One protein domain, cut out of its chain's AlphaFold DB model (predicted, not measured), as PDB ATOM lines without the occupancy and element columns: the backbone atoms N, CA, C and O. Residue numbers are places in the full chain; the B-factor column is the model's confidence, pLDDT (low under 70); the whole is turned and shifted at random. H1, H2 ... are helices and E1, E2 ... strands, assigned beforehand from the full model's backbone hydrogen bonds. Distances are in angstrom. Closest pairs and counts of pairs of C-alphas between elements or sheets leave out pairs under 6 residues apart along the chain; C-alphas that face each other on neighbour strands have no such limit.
ATOM      1  N   TYR A  56     -41.361  41.426 -39.954       93.50
ATOM      2  CA  TYR A  56     -41.835  41.995 -38.703       93.50
ATOM      3  C   TYR A  56     -40.980  43.207 -38.325       93.50
ATOM      4  O   TYR A  56     -39.787  43.270 -38.621       93.50
ATOM      5  N   GLN A  57     -41.601  44.203 -37.705       94.94
ATOM      6  CA  GLN A  57     -40.951  45.451 -37.325       94.94
ATOM      7  C   GLN A  57     -40.655  45.467 -35.831       94.94
ATOM      8  O   GLN A  57     -41.576  45.352 -35.024       94.94
ATOM      9  N   ILE A  58     -39.399  45.708 -35.464       92.69
ATOM     10  CA  ILE A  58     -39.023  46.049 -34.088       92.69
ATOM     11  C   ILE A  58     -38.832  47.564 -34.018       92.69
ATOM     12  O   ILE A  58     -38.084  48.137 -34.817       92.69
ATOM     13  N   THR A  59     -39.501  48.195 -33.054       89.38
ATOM     14  CA  THR A  59     -39.318  49.613 -32.729       89.38
ATOM     15  C   THR A  59     -38.582  49.725 -31.399       89.38
ATOM     16  O   THR A  59     -39.084  49.252 -30.381       89.38
ATOM     17  N   LYS A  60     -37.413  50.364 -31.395       86.31
ATOM     18  CA  LYS A  60     -36.672  50.702 -30.174       86.31
ATOM     19  C   LYS A  60     -36.813  52.188 -29.905       86.31
ATOM     20  O   LYS A  60     -36.643  52.996 -30.814       86.31
ATOM     21  N   ARG A  61     -37.149  52.537 -28.666       81.69
ATOM     22  CA  ARG A  61     -37.156  53.927 -28.223       81.69
ATOM     23  C   ARG A  61     -35.759  54.278 -27.726       81.69
ATOM     24  O   ARG A  61     -35.248  53.590 -26.850       81.69
ATOM     25  N   ASP A  62     -35.166  55.319 -28.287       76.00
ATOM     26  CA  ASP A  62     -33.979  55.943 -27.716       76.00
ATOM     27  C   ASP A  62     -34.442  56.911 -26.622       76.00
ATOM     28  O   ASP A  62     -35.202  57.849 -26.876       76.00
ATOM     29  N   GLU A  63     -34.041  56.637 -25.383       73.31
ATOM     30  CA  GLU A  63     -34.413  57.438 -24.215       73.31
ATOM     31  C   GLU A  63     -33.760  58.832 -24.233       73.31
ATOM     32  O   GLU A  63     -34.271  59.752 -23.593       73.31
ATOM     33  N   ASN A  64     -32.691  59.017 -25.016       72.81
ATOM     34  CA  ASN A  64     -31.903  60.249 -25.060       72.81
ATOM     35  C   ASN A  64     -32.266  61.180 -26.230       72.81
ATOM     36  O   ASN A  64     -31.875  62.351 -26.228       72.81
ATOM     37  N   ALA A  65     -33.030  60.706 -27.218       70.94
ATOM     38  CA  ALA A  65     -33.427  61.491 -28.385       70.94
ATOM     39  C   ALA A  65     -34.827  62.119 -28.213       70.94
ATOM     40  O   ALA A  65     -35.766  61.500 -27.710       70.94
ATOM     41  N   LYS A  66     -34.990  63.382 -28.640       68.00
ATOM     42  CA  LYS A  66     -36.271  64.115 -28.594       68.00
ATOM     43  C   LYS A  66     -36.913  64.168 -29.983       68.00
ATOM     44  O   LYS A  66     -36.248  64.478 -30.963       68.00
ATOM     45  N   GLY A  67     -38.228  63.954 -30.063       66.00
ATOM     46  CA  GLY A  67     -38.995  64.101 -31.310       66.00
ATOM     47  C   GLY A  67     -39.084  62.819 -32.150       66.00
ATOM     48  O   GLY A  67     -39.135  61.721 -31.602       66.00
ATOM     49  N   ARG A  68     -39.173  62.946 -33.485       59.53
ATOM     50  CA  ARG A  68     -39.357  61.799 -34.408       59.53
ATOM     51  C   ARG A  68     -38.152  60.851 -34.457       59.53
ATOM     52  O   ARG A  68     -38.355  59.680 -34.764       59.53
ATOM     53  N   ASP A  69     -36.965  61.323 -34.081       61.69
ATOM     54  CA  ASP A  69     -35.724  60.534 -34.041       61.69
ATOM     55  C   ASP A  69     -35.597  59.669 -32.775       61.69
ATOM     56  O   ASP A  69     -34.675  58.873 -32.650       61.69
ATOM     57  N   ALA A  70     -36.559  59.764 -31.848       75.94
ATOM     58  CA  ALA A  70     -36.606  58.945 -30.638       75.94
ATOM     59  C   ALA A  70     -36.950  57.470 -30.893       75.94
ATOM     60  O   ALA A  70     -36.991  56.685 -29.949       75.94
ATOM     61  N   PHE A  71     -37.266  57.085 -32.133       79.12
ATOM     62  CA  PHE A  71     -37.711  55.736 -32.464       79.12
ATOM     63  C   PHE A  71     -36.934  55.167 -33.646       79.12
ATOM     64  O   PHE A  71     -37.158  55.543 -34.796       79.12
ATOM     65  N   GLU A  72     -36.091  54.178 -33.373       85.12
ATOM     66  CA  GLU A  72     -35.465  53.372 -34.409       85.12
ATOM     67  C   GLU A  72     -36.411  52.236 -34.814       85.12
ATOM     68  O   GLU A  72     -36.866  51.458 -33.974       85.12
ATOM     69  N   ARG A  73     -36.706  52.124 -36.114       89.50
ATOM     70  CA  ARG A  73     -37.579  51.081 -36.669       89.50
ATOM     71  C   ARG A  73     -36.811  50.249 -37.678       89.50
ATOM     72  O   ARG A  73     -36.326  50.785 -38.671       89.50
ATOM     73  N   ARG A  74     -36.760  48.935 -37.469       91.56
ATOM     74  CA  ARG A  74     -36.134  47.997 -38.412       91.56
ATOM     75  C   ARG A  74     -37.073  46.844 -38.734       91.56
ATOM     76  O   ARG A  74     -37.780  46.364 -37.849       91.56
ATOM     77  N   TRP A  75     -37.076  46.440 -40.000       94.12
ATOM     78  CA  TRP A  75     -37.803  45.275 -40.498       94.12
ATOM     79  C   TRP A  75     -36.872  44.070 -40.543       94.12
ATOM     80  O   TRP A  75     -35.718  44.198 -40.945       94.12
ATOM     81  N   TYR A  76     -37.387  42.919 -40.134       93.19
ATOM     82  CA  TYR A  76     -36.659  41.659 -40.097       93.19
ATOM     83  C   TYR A  76     -37.482  40.583 -40.802       93.19
ATOM     84  O   TYR A  76     -38.697  40.536 -40.593       93.19
ATOM     85  N   PRO A  77     -36.861  39.728 -41.626       94.44
ATOM     86  CA  PRO A  77     -37.573  38.672 -42.325       94.44
ATOM     87  C   PRO A  77     -37.941  37.524 -41.376       94.44
ATOM     88  O   PRO A  77     -37.182  37.149 -40.486       94.44
ATOM     89  N   HIS A  78     -39.096  36.924 -41.625       92.75
ATOM     90  CA  HIS A  78     -39.593  35.698 -41.028       92.75
ATOM     91  C   HIS A  78     -40.034  34.754 -42.148       92.75
ATOM     92  O   HIS A  78     -40.866  35.107 -42.989       92.75
ATOM     93  N   ILE A  79     -39.481  33.545 -42.154       93.25
ATOM     94  CA  ILE A  79     -39.812  32.512 -43.134       93.25
ATOM     95  C   ILE A  79     -41.034  31.752 -42.626       93.25
ATOM     96  O   ILE A  79     -40.932  30.985 -41.672       93.25
ATOM     97  N   CYS A  80     -42.178  31.940 -43.282       91.25
ATOM     98  CA  CYS A  80     -43.403  31.212 -42.959       91.25
ATOM     99  C   CYS A  80     -43.333  29.751 -43.423       91.25
ATOM    100  O   CYS A  80     -43.948  28.879 -42.816       91.25
ATOM    101  N   GLY A  81     -42.604  29.484 -44.511       94.00
ATOM    102  CA  GLY A  81     -42.424  28.146 -45.062       94.00
ATOM    103  C   GLY A  81     -42.102  28.155 -46.553       94.00
ATOM    104  O   GLY A  81     -41.824  29.203 -47.137       94.00
ATOM    105  N   PHE A  82     -42.166  26.976 -47.164       95.88
ATOM    106  CA  PHE A  82     -41.935  26.765 -48.592       95.88
ATOM    107  C   PHE A  82     -43.154  26.086 -49.201       95.88
ATOM    108  O   PHE A  82     -43.562  25.027 -48.720       95.88
ATOM    109  N   ILE A  83     -43.714  26.684 -50.252       96.19
ATOM    110  CA  ILE A  83     -44.822  26.082 -50.987       96.19
ATOM    111  C   ILE A  83     -44.289  24.903 -51.795       96.19
ATOM    112  O   ILE A  83     -43.357  25.039 -52.587       96.19
ATOM    113  N   LYS A  84     -44.907  23.745 -51.597       96.81
ATOM    114  CA  LYS A  84     -44.629  22.507 -52.320       96.81
ATOM    115  C   LYS A  84     -45.701  22.246 -53.368       96.81
ATOM    116  O   LYS A  84     -46.791  22.819 -53.319       96.81
ATOM    117  N   GLY A  85     -45.371  21.376 -54.317       96.38
ATOM    118  CA  GLY A  85     -46.345  20.866 -55.272       96.38
ATOM    119  C   GLY A  85     -46.744  21.839 -56.382       96.38
ATOM    120  O   GLY A  85     -47.674  21.547 -57.124       96.38
ATOM    121  N   THR A 156     -51.088  21.786 -44.531       90.06
ATOM    122  CA  THR A 156     -49.991  22.666 -44.106       90.06
ATOM    123  C   THR A 156     -49.509  23.566 -45.242       90.06
ATOM    124  O   THR A 156     -49.213  24.738 -45.015       90.06
ATOM    125  N   ASN A 157     -49.495  23.050 -46.470       94.06
ATOM    126  CA  ASN A 157     -49.105  23.789 -47.659       94.06
ATOM    127  C   ASN A 157     -50.189  24.789 -48.084       94.06
ATOM    128  O   ASN A 157     -49.899  25.952 -48.365       94.06
ATOM    129  N   LEU A 158     -51.458  24.376 -48.028       93.94
ATOM    130  CA  LEU A 158     -52.596  25.252 -48.298       93.94
ATOM    131  C   LEU A 158     -52.669  26.428 -47.316       93.94
ATOM    132  O   LEU A 158     -52.981  27.543 -47.731       93.94
ATOM    133  N   LEU A 159     -52.315  26.241 -46.042       91.62
ATOM    134  CA  LEU A 159     -52.251  27.347 -45.078       91.62
ATOM    135  C   LEU A 159     -51.195  28.403 -45.444       91.62
ATOM    136  O   LEU A 159     -51.423  29.588 -45.196       91.62
ATOM    137  N   LEU A 160     -50.089  28.026 -46.097       93.44
ATOM    138  CA  LEU A 160     -49.096  28.993 -46.583       93.44
ATOM    139  C   LEU A 160     -49.681  29.928 -47.648       93.44
ATOM    140  O   LEU A 160     -49.264  31.082 -47.739       93.44
ATOM    141  N   THR A 161     -50.690  29.486 -48.405       94.31
ATOM    142  CA  THR A 161     -51.339  30.330 -49.422       94.31
ATOM    143  C   THR A 161     -52.041  31.547 -48.800       94.31
ATOM    144  O   THR A 161     -52.099  32.615 -49.408       94.31
ATOM    145  N   VAL A 162     -52.498  31.446 -47.541       92.38
ATOM    146  CA  VAL A 162     -53.093  32.561 -46.769       92.38
ATOM    147  C   VAL A 162     -52.077  33.674 -46.517       92.38
ATOM    148  O   VAL A 162     -52.451  34.824 -46.303       92.38
ATOM    149  N   GLN A 163     -50.788  33.352 -46.575       90.62
ATOM    150  CA  GLN A 163     -49.691  34.279 -46.338       90.62
ATOM    151  C   GLN A 163     -49.148  34.908 -47.632       90.62
ATOM    152  O   GLN A 163     -48.132  35.596 -47.575       90.62
ATOM    153  N   LEU A 164     -49.810  34.711 -48.782       91.12
ATOM    154  CA  LEU A 164     -49.366  35.224 -50.088       91.12
ATOM    155  C   LEU A 164     -49.885  36.621 -50.443       91.12
ATOM    156  O   LEU A 164     -49.288  37.305 -51.271       91.12
ATOM    157  N   VAL A 165     -50.985  37.064 -49.831       87.62
ATOM    158  CA  VAL A 165     -51.658  38.324 -50.191       87.62
ATOM    159  C   VAL A 165     -51.711  39.285 -49.010       87.62
ATOM    160  O   VAL A 165     -52.093  38.906 -47.912       87.62
ATOM    161  N   LYS A 166     -51.337  40.557 -49.213       82.94
ATOM    162  CA  LYS A 166     -51.204  41.544 -48.115       82.94
ATOM    163  C   LYS A 166     -52.548  41.957 -47.505       82.94
ATOM    164  O   LYS A 166     -52.613  42.354 -46.348       82.94
ATOM    165  N   ASN A 167     -53.618  41.909 -48.293       88.62
ATOM    166  CA  ASN A 167     -54.932  42.394 -47.890       88.62
ATOM    167  C   ASN A 167     -55.633  41.384 -46.967       88.62
ATOM    168  O   ASN A 167     -55.916  40.261 -47.380       88.62
ATOM    169  N   GLN A 168     -55.975  41.803 -45.746       88.50
ATOM    170  CA  GLN A 168     -56.606  40.944 -44.738       88.50
ATOM    171  C   GLN A 168     -57.933  40.323 -45.202       88.50
ATOM    172  O   GLN A 168     -58.181  39.149 -44.938       88.50
ATOM    173  N   ALA A 169     -58.769  41.066 -45.933       91.25
ATOM    174  CA  ALA A 169     -60.031  40.542 -46.455       91.25
ATOM    175  C   ALA A 169     -59.800  39.472 -47.535       91.25
ATOM    176  O   ALA A 169     -60.507  38.465 -47.563       91.25
ATOM    177  N   LEU A 170     -58.786  39.643 -48.393       92.12
ATOM    178  CA  LEU A 170     -58.389  38.604 -49.351       92.12
ATOM    179  C   LEU A 170     -57.806  37.376 -48.647       92.12
ATOM    180  O   LEU A 170     -58.145  36.261 -49.028       92.12
ATOM    181  N   ARG A 171     -57.001  37.558 -47.592       93.06
ATOM    182  CA  ARG A 171     -56.504  36.442 -46.768       93.06
ATOM    183  C   ARG A 171     -57.647  35.666 -46.123       93.06
ATOM    184  O   ARG A 171     -57.632  34.444 -46.165       93.06
ATOM    185  N   ALA A 172     -58.662  36.351 -45.595       93.88
ATOM    186  CA  ALA A 172     -59.844  35.711 -45.019       93.88
ATOM    187  C   ALA A 172     -60.630  34.905 -46.070       93.88
ATOM    188  O   ALA A 172     -60.957  33.746 -45.831       93.88
ATOM    189  N   LYS A 173     -60.843  35.457 -47.275       94.25
ATOM    190  CA  LYS A 173     -61.415  34.690 -48.401       94.25
ATOM    191  C   LYS A 173     -60.558  33.480 -48.765       94.25
ATOM    192  O   LYS A 173     -61.088  32.424 -49.092       94.25
ATOM    193  N   ASN A 174     -59.238  33.622 -48.693       94.25
ATOM    194  CA  ASN A 174     -58.327  32.522 -48.954       94.25
ATOM    195  C   ASN A 174     -58.416  31.427 -47.881       94.25
ATOM    196  O   ASN A 174     -58.372  30.251 -48.208       94.25
ATOM    197  N   VAL A 175     -58.617  31.792 -46.613       94.50
ATOM    198  CA  VAL A 175     -58.895  30.826 -45.538       94.50
ATOM    199  C   VAL A 175     -60.174  30.038 -45.831       94.50
ATOM    200  O   VAL A 175     -60.177  28.823 -45.667       94.50
ATOM    201  N   GLU A 176     -61.240  30.683 -46.314       94.31
ATOM    202  CA  GLU A 176     -62.452  29.965 -46.742       94.31
ATOM    203  C   GLU A 176     -62.177  29.000 -47.899       94.31
ATOM    204  O   GLU A 176     -62.669  27.873 -47.887       94.31
ATOM    205  N   ALA A 177     -61.379  29.421 -48.884       94.12
ATOM    206  CA  ALA A 177     -60.970  28.562 -49.990       94.12
ATOM    207  C   ALA A 177     -60.219  27.322 -49.483       94.12
ATOM    208  O   ALA A 177     -60.555  26.203 -49.865       94.12
ATOM    209  N   VAL A 178     -59.271  27.507 -48.554       94.00
ATOM    210  CA  VAL A 178     -58.551  26.402 -47.903       94.00
ATOM    211  C   VAL A 178     -59.528  25.462 -47.197       94.00
ATOM    212  O   VAL A 178     -59.457  24.258 -47.420       94.00
ATOM    213  N   GLN A 179     -60.481  25.983 -46.417       92.69
ATOM    214  CA  GLN A 179     -61.501  25.167 -45.744       92.69
ATOM    215  C   GLN A 179     -62.348  24.346 -46.727       92.69
ATOM    216  O   GLN A 179     -62.632  23.176 -46.468       92.69
ATOM    217  N   ARG A 180     -62.744  24.931 -47.868       92.94
ATOM    218  CA  ARG A 180     -63.521  24.235 -48.909       92.94
ATOM    219  C   ARG A 180     -62.695  23.164 -49.624       92.94
ATOM    220  O   ARG A 180     -63.202  22.074 -49.887       92.94
ATOM    221  N   LEU A 181     -61.416  23.432 -49.887       92.31
ATOM    222  CA  LEU A 181     -60.507  22.471 -50.513       92.31
ATOM    223  C   LEU A 181     -60.194  21.283 -49.594       92.31
ATOM    224  O   LEU A 181     -60.232  20.147 -50.063       92.31
ATOM    225  N   THR A 182     -59.974  21.526 -48.299       89.00
ATOM    226  CA  THR A 182     -59.673  20.478 -47.305       89.00
ATOM    227  C   THR A 182     -60.912  19.871 -46.653       89.00
ATOM    228  O   THR A 182     -60.786  18.954 -45.844       89.00
ATOM    229  N   SER A 183     -62.108  20.389 -46.954       85.44
ATOM    230  CA  SER A 183     -63.361  20.019 -46.274       85.44
ATOM    231  C   SER A 183     -63.263  20.100 -44.742       85.44
ATOM    232  O   SER A 183     -63.912  19.346 -44.021       85.44
ATOM    233  N   THR A 184     -62.435  21.021 -44.243       81.75
ATOM    234  CA  THR A 184     -62.177  21.213 -42.814       81.75
ATOM    235  C   THR A 184     -62.770  22.539 -42.365       81.75
ATOM    236  O   THR A 184     -62.464  23.586 -42.927       81.75
ATOM    237  N   LEU A 185     -63.584  22.518 -41.311       77.56
ATOM    238  CA  LEU A 185     -64.064  23.731 -40.655       77.56
ATOM    239  C   LEU A 185     -63.092  24.112 -39.537       77.56
ATOM    240  O   LEU A 185     -62.853  23.317 -38.634       77.56
ATOM    241  N   LEU A 186     -62.568  25.340 -39.555       73.69
ATOM    242  CA  LEU A 186     -61.636  25.801 -38.512       73.69
ATOM    243  C   LEU A 186     -62.336  26.155 -37.186       73.69
ATOM    244  O   LEU A 186     -61.674  26.572 -36.244       73.69
ATOM    245  N   GLY A 187     -63.670  26.063 -37.108       79.19
ATOM    246  CA  GLY A 187     -64.449  26.421 -35.910       79.19
ATOM    247  C   GLY A 187     -64.419  27.912 -35.538       79.19
ATOM    248  O   GLY A 187     -65.102  28.335 -34.610       79.19
ATOM    249  N   VAL A 188     -63.665  28.728 -36.278       88.06
ATOM    250  CA  VAL A 188     -63.531  30.176 -36.111       88.06
ATOM    251  C   VAL A 188     -63.784  30.888 -37.434       88.06
ATOM    252  O   VAL A 188     -63.574  30.327 -38.513       88.06
ATOM    253  N   ARG A 189     -64.240  32.145 -37.359       90.94
ATOM    254  CA  ARG A 189     -64.460  32.952 -38.563       90.94
ATOM    255  C   ARG A 189     -63.116  33.228 -39.265       90.94
ATOM    256  O   ARG A 189     -62.133  33.509 -38.571       90.94
ATOM    257  N   PRO A 190     -63.056  33.180 -40.607       92.25
ATOM    258  CA  PRO A 190     -61.821  33.369 -41.373       92.25
ATOM    259  C   PRO A 190     -61.055  34.665 -41.067       92.25
ATOM    260  O   PRO A 190     -59.831  34.657 -40.973       92.25
ATOM    261  N   ASP A 191     -61.760  35.775 -40.858       93.50
ATOM    262  CA  ASP A 191     -61.192  37.071 -40.473       93.50
ATOM    263  C   ASP A 191     -60.502  37.023 -39.104       93.50
ATOM    264  O   ASP A 191     -59.398  37.551 -38.943       93.50
ATOM    265  N   ARG A 192     -61.120  36.332 -38.137       92.88
ATOM    266  CA  ARG A 192     -60.540  36.115 -36.807       92.88
ATOM    267  C   ARG A 192     -59.323  35.210 -36.870       92.88
ATOM    268  O   ARG A 192     -58.333  35.524 -36.231       92.88
ATOM    269  N   PHE A 193     -59.373  34.143 -37.666       92.44
ATOM    270  CA  PHE A 193     -58.224  33.258 -37.869       92.44
ATOM    271  C   PHE A 193     -57.005  34.032 -38.388       92.44
ATOM    272  O   PHE A 193     -55.911  33.916 -37.840       92.44
ATOM    273  N   VAL A 194     -57.208  34.887 -39.396       92.94
ATOM    274  CA  VAL A 194     -56.152  35.756 -39.928       92.94
ATOM    275  C   VAL A 194     -55.630  36.725 -38.862       92.94
ATOM    276  O   VAL A 194     -54.419  36.884 -38.722       92.94
ATOM    277  N   ALA A 195     -56.524  37.350 -38.092       92.31
ATOM    278  CA  ALA A 195     -56.127  38.260 -37.020       92.31
ATOM    279  C   ALA A 195     -55.311  37.551 -35.923       92.31
ATOM    280  O   ALA A 195     -54.331  38.117 -35.445       92.31
ATOM    281  N   THR A 196     -55.676  36.315 -35.563       91.94
ATOM    282  CA  THR A 196     -54.923  35.487 -34.613       91.94
ATOM    283  C   THR A 196     -53.525  35.179 -35.139       91.94
ATOM    284  O   THR A 196     -52.565  35.440 -34.427       91.94
ATOM    285  N   LEU A 197     -53.381  34.745 -36.398       89.75
ATOM    286  CA  LEU A 197     -52.061  34.499 -37.001       89.75
ATOM    287  C   LEU A 197     -51.158  35.740 -36.959       89.75
ATOM    288  O   LEU A 197     -49.975  35.655 -36.630       89.75
ATOM    289  N   ASP A 198     -51.721  36.903 -37.282       91.31
ATOM    290  CA  ASP A 198     -50.998  38.174 -37.276       91.31
ATOM    291  C   ASP A 198     -50.582  38.589 -35.861       91.31
ATOM    292  O   ASP A 198     -49.492  39.128 -35.649       91.31
ATOM    293  N   GLN A 199     -51.458  38.353 -34.888       92.62
ATOM    294  CA  GLN A 199     -51.205  38.628 -33.483       92.62
ATOM    295  C   GLN A 199     -50.145  37.682 -32.907       92.62
ATOM    296  O   GLN A 199     -49.241  38.153 -32.220       92.62
ATOM    297  N   ASP A 200     -50.208  36.391 -33.222       91.50
ATOM    298  CA  ASP A 200     -49.238  35.392 -32.772       91.50
ATOM    299  C   ASP A 200     -47.841  35.708 -33.313       91.50
ATOM    300  O   ASP A 200     -46.870  35.701 -32.556       91.50
ATOM    301  N   LEU A 201     -47.741  36.094 -34.591       89.81
ATOM    302  CA  LEU A 201     -46.476  36.516 -35.194       89.81
ATOM    303  C   LEU A 201     -45.909  37.770 -34.510       89.81
ATOM    304  O   LEU A 201     -44.709  37.844 -34.236       89.81
ATOM    305  N   LYS A 202     -46.763  38.757 -34.206       93.06
ATOM    306  CA  LYS A 202     -46.345  39.963 -33.480       93.06
ATOM    307  C   LYS A 202     -45.873  39.641 -32.069       93.06
ATOM    308  O   LYS A 202     -44.814  40.123 -31.679       93.06
ATOM    309  N   HIS A 203     -46.624  38.834 -31.324       94.06
ATOM    310  CA  HIS A 203     -46.275  38.457 -29.953       94.06
ATOM    311  C   HIS A 203     -44.988  37.648 -29.898       94.06
ATOM    312  O   HIS A 203     -44.134  37.941 -29.067       94.06
ATOM    313  N   HIS A 204     -44.807  36.701 -30.820       93.00
ATOM    314  CA  HIS A 204     -43.607  35.873 -30.887       93.00
ATOM    315  C   HIS A 204     -42.323  36.704 -31.032       93.00
ATOM    316  O   HIS A 204     -41.311  36.383 -30.414       93.00
ATOM    317  N   TYR A 205     -42.369  37.799 -31.800       91.19
ATOM    318  CA  TYR A 205     -41.210  38.661 -32.057       91.19
ATOM    319  C   TYR A 205     -41.207  39.992 -31.288       91.19
ATOM    320  O   TYR A 205     -40.320  40.818 -31.511       91.19
ATOM    321  N   GLY A 206     -42.195  40.248 -30.424       90.81
ATOM    322  CA  GLY A 206     -42.388  41.568 -29.807       90.81
ATOM    323  C   GLY A 206     -42.532  42.694 -30.843       90.81
ATOM    324  O   GLY A 206     -42.043  43.806 -30.640       90.81
ATOM    325  N   ALA A 207     -43.136  42.395 -31.996       92.31
ATOM    326  CA  ALA A 207     -43.151  43.281 -33.149       92.31
ATOM    327  C   ALA A 207     -44.281  44.317 -33.084       92.31
ATOM    328  O   ALA A 207     -45.425  44.016 -32.742       92.31
ATOM    329  N   THR A 208     -43.984  45.543 -33.514       90.00
ATOM    330  CA  THR A 208     -44.963  46.640 -33.611       90.00
ATOM    331  C   THR A 208     -45.736  46.636 -34.929       90.00
ATOM    332  O   THR A 208     -46.768  47.293 -35.051       90.00
ATOM    333  N   GLY A 209     -45.258  45.892 -35.926       90.38
ATOM    334  CA  GLY A 209     -45.860  45.802 -37.252       90.38
ATOM    335  C   GLY A 209     -45.430  44.533 -37.976       90.38
ATOM    336  O   GLY A 209     -44.404  43.946 -37.644       90.38
ATOM    337  N   ILE A 210     -46.224  44.117 -38.960       91.94
ATOM    338  CA  ILE A 210     -45.933  42.988 -39.849       91.94
ATOM    339  C   ILE A 210     -46.348  43.356 -41.275       91.94
ATOM    340  O   ILE A 210     -47.288  44.134 -41.463       91.94
ATOM    341  N   ARG A 211     -45.657  42.822 -42.280       89.62
ATOM    342  CA  ARG A 211     -46.005  42.965 -43.701       89.62
ATOM    343  C   ARG A 211     -45.487  41.772 -44.494       89.62
ATOM    344  O   ARG A 211     -44.569  41.101 -44.053       89.62
ATOM    345  N   ILE A 212     -46.018  41.537 -45.687       84.38
ATOM    346  CA  ILE A 212     -45.415  40.567 -46.616       84.38
ATOM    347  C   ILE A 212     -44.189  41.211 -47.267       84.38
ATOM    348  O   ILE A 212     -44.300  42.342 -47.760       84.38
ATOM    349  N   ALA A 213     -43.058  40.497 -47.275       72.44
ATOM    350  CA  ALA A 213     -41.874  40.895 -48.030       72.44
ATOM    351  C   ALA A 213     -42.247  40.933 -49.522       72.44
ATOM    352  O   ALA A 213     -42.741  39.942 -50.058       72.44
ATOM    353  N   SER A 214     -42.129  42.103 -50.153       55.12
ATOM    354  CA  SER A 214     -42.308  42.261 -51.606       55.12
ATOM    355  C   SER A 214     -41.097  41.745 -52.355       55.12
ATOM    356  O   SER A 214     -39.992  42.139 -51.920       55.12
TER     357      SER A 214
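What this domain is: This is residues 56 to 85 and 156 to 214 of the 214 residues of an uncharacterized protein of Pseudomonas sp. FDAARGOS_380 (UniProt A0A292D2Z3). A long ribbon of two antiparallel strands, E1 and E2, makes one end of an elongated model, with the small helix H1 at the turn between them, and a group of three helices makes the other end. There H2 and H3 form a helical hairpin, and H4 leads from H3 back to the ribbon, where the short E3 adds a third strand beside the first residues of E1. The printed part has 89 residues, with four named helices and three named strands in the order E1, H1, E2, H2, H3, H4, E3; the sheet runs E2, E1, E3, all antiparallel, and the class is mixed, helices and strands. The whole is loose, with a radius of gyration of the C-alphas of 16.3 A, and spans 55 by 27 by 20 A.

How they stand to each other: Strand E1, residues 56 to 61, is the inner strand of the sheet. Helix H1, residues 67 to 70, is only just not on the sheet, with 4 pairs of C-alphas within 10 A. Strand E2, residues 71 to 82, is antiparallel to E1 at 159 degrees; N 58 and O 74 are 3.0 A apart and N 72 and O 60 are 2.9 A apart, within hydrogen-bond range. Helix H2, residues 156 to 161, only grazes the sheet with residues 156 to 160; its closest C-alphas to E2 are those of Leu 160 and Gly 81, 6.9 A apart. Helix H3, residues 168 to 182, touches H2 with residues 174 to 178 alone, the closest C-alphas being those of Leu 158 and Val 178, 6.1 A apart. H2 and H3 form a hairpin, running opposite ways at a tilt of 35.0 degrees, only just steep. Helix H4, residues 190 to 205, touches H3 with residues 190 to 194 alone; the closest C-alphas, of Ala 172 and Pro 190, are 4.8 A apart. Their lines are only just about perpendicular, at 70.2 degrees. H4 only grazes the sheet, with residues 198 to 205. Strand E3, residues 209 to 212, is antiparallel to E1 at 152 degrees, with N 57 and O 209 within hydrogen-bond range at 2.8 A. H3 is apart from E1, E2 and E3. Every O i to N i+4 pair is within hydrogen-bond range in H3 and H4; H2 has 0 of 2, but 2 of 3 O i to N i+3 pairs, and H1 is too short for an O i to N i+4 pair.

Where its parts are: E1 begins at C-alpha 56, (-41.835, 41.995, -38.703). E2 is 33.4 A long, H3 20.9 A and H4 23.2 A; E1 is 16.6 A, E3 10.7 A, H2 9.4 A and H1 5.7 A. E2 ends at C-alpha 82, (-41.935, 26.765, -48.592), and E3 at C-alpha 212, (-45.415, 40.567, -46.616).

The domain as a whole: The outline is a rod, and the two C-alphas farthest apart, those of Asn 64 and Ser 183, are 55.3 A apart. Residues 86 to 155 are not printed, and C-alphas 85 and 156 are 11.9 A apart across the cut. Of the links that are printed whole, none is long. The mean pLDDT of the printed part is 88.0; residues 66 to 69 and residue 214, the chain's last, are under 70.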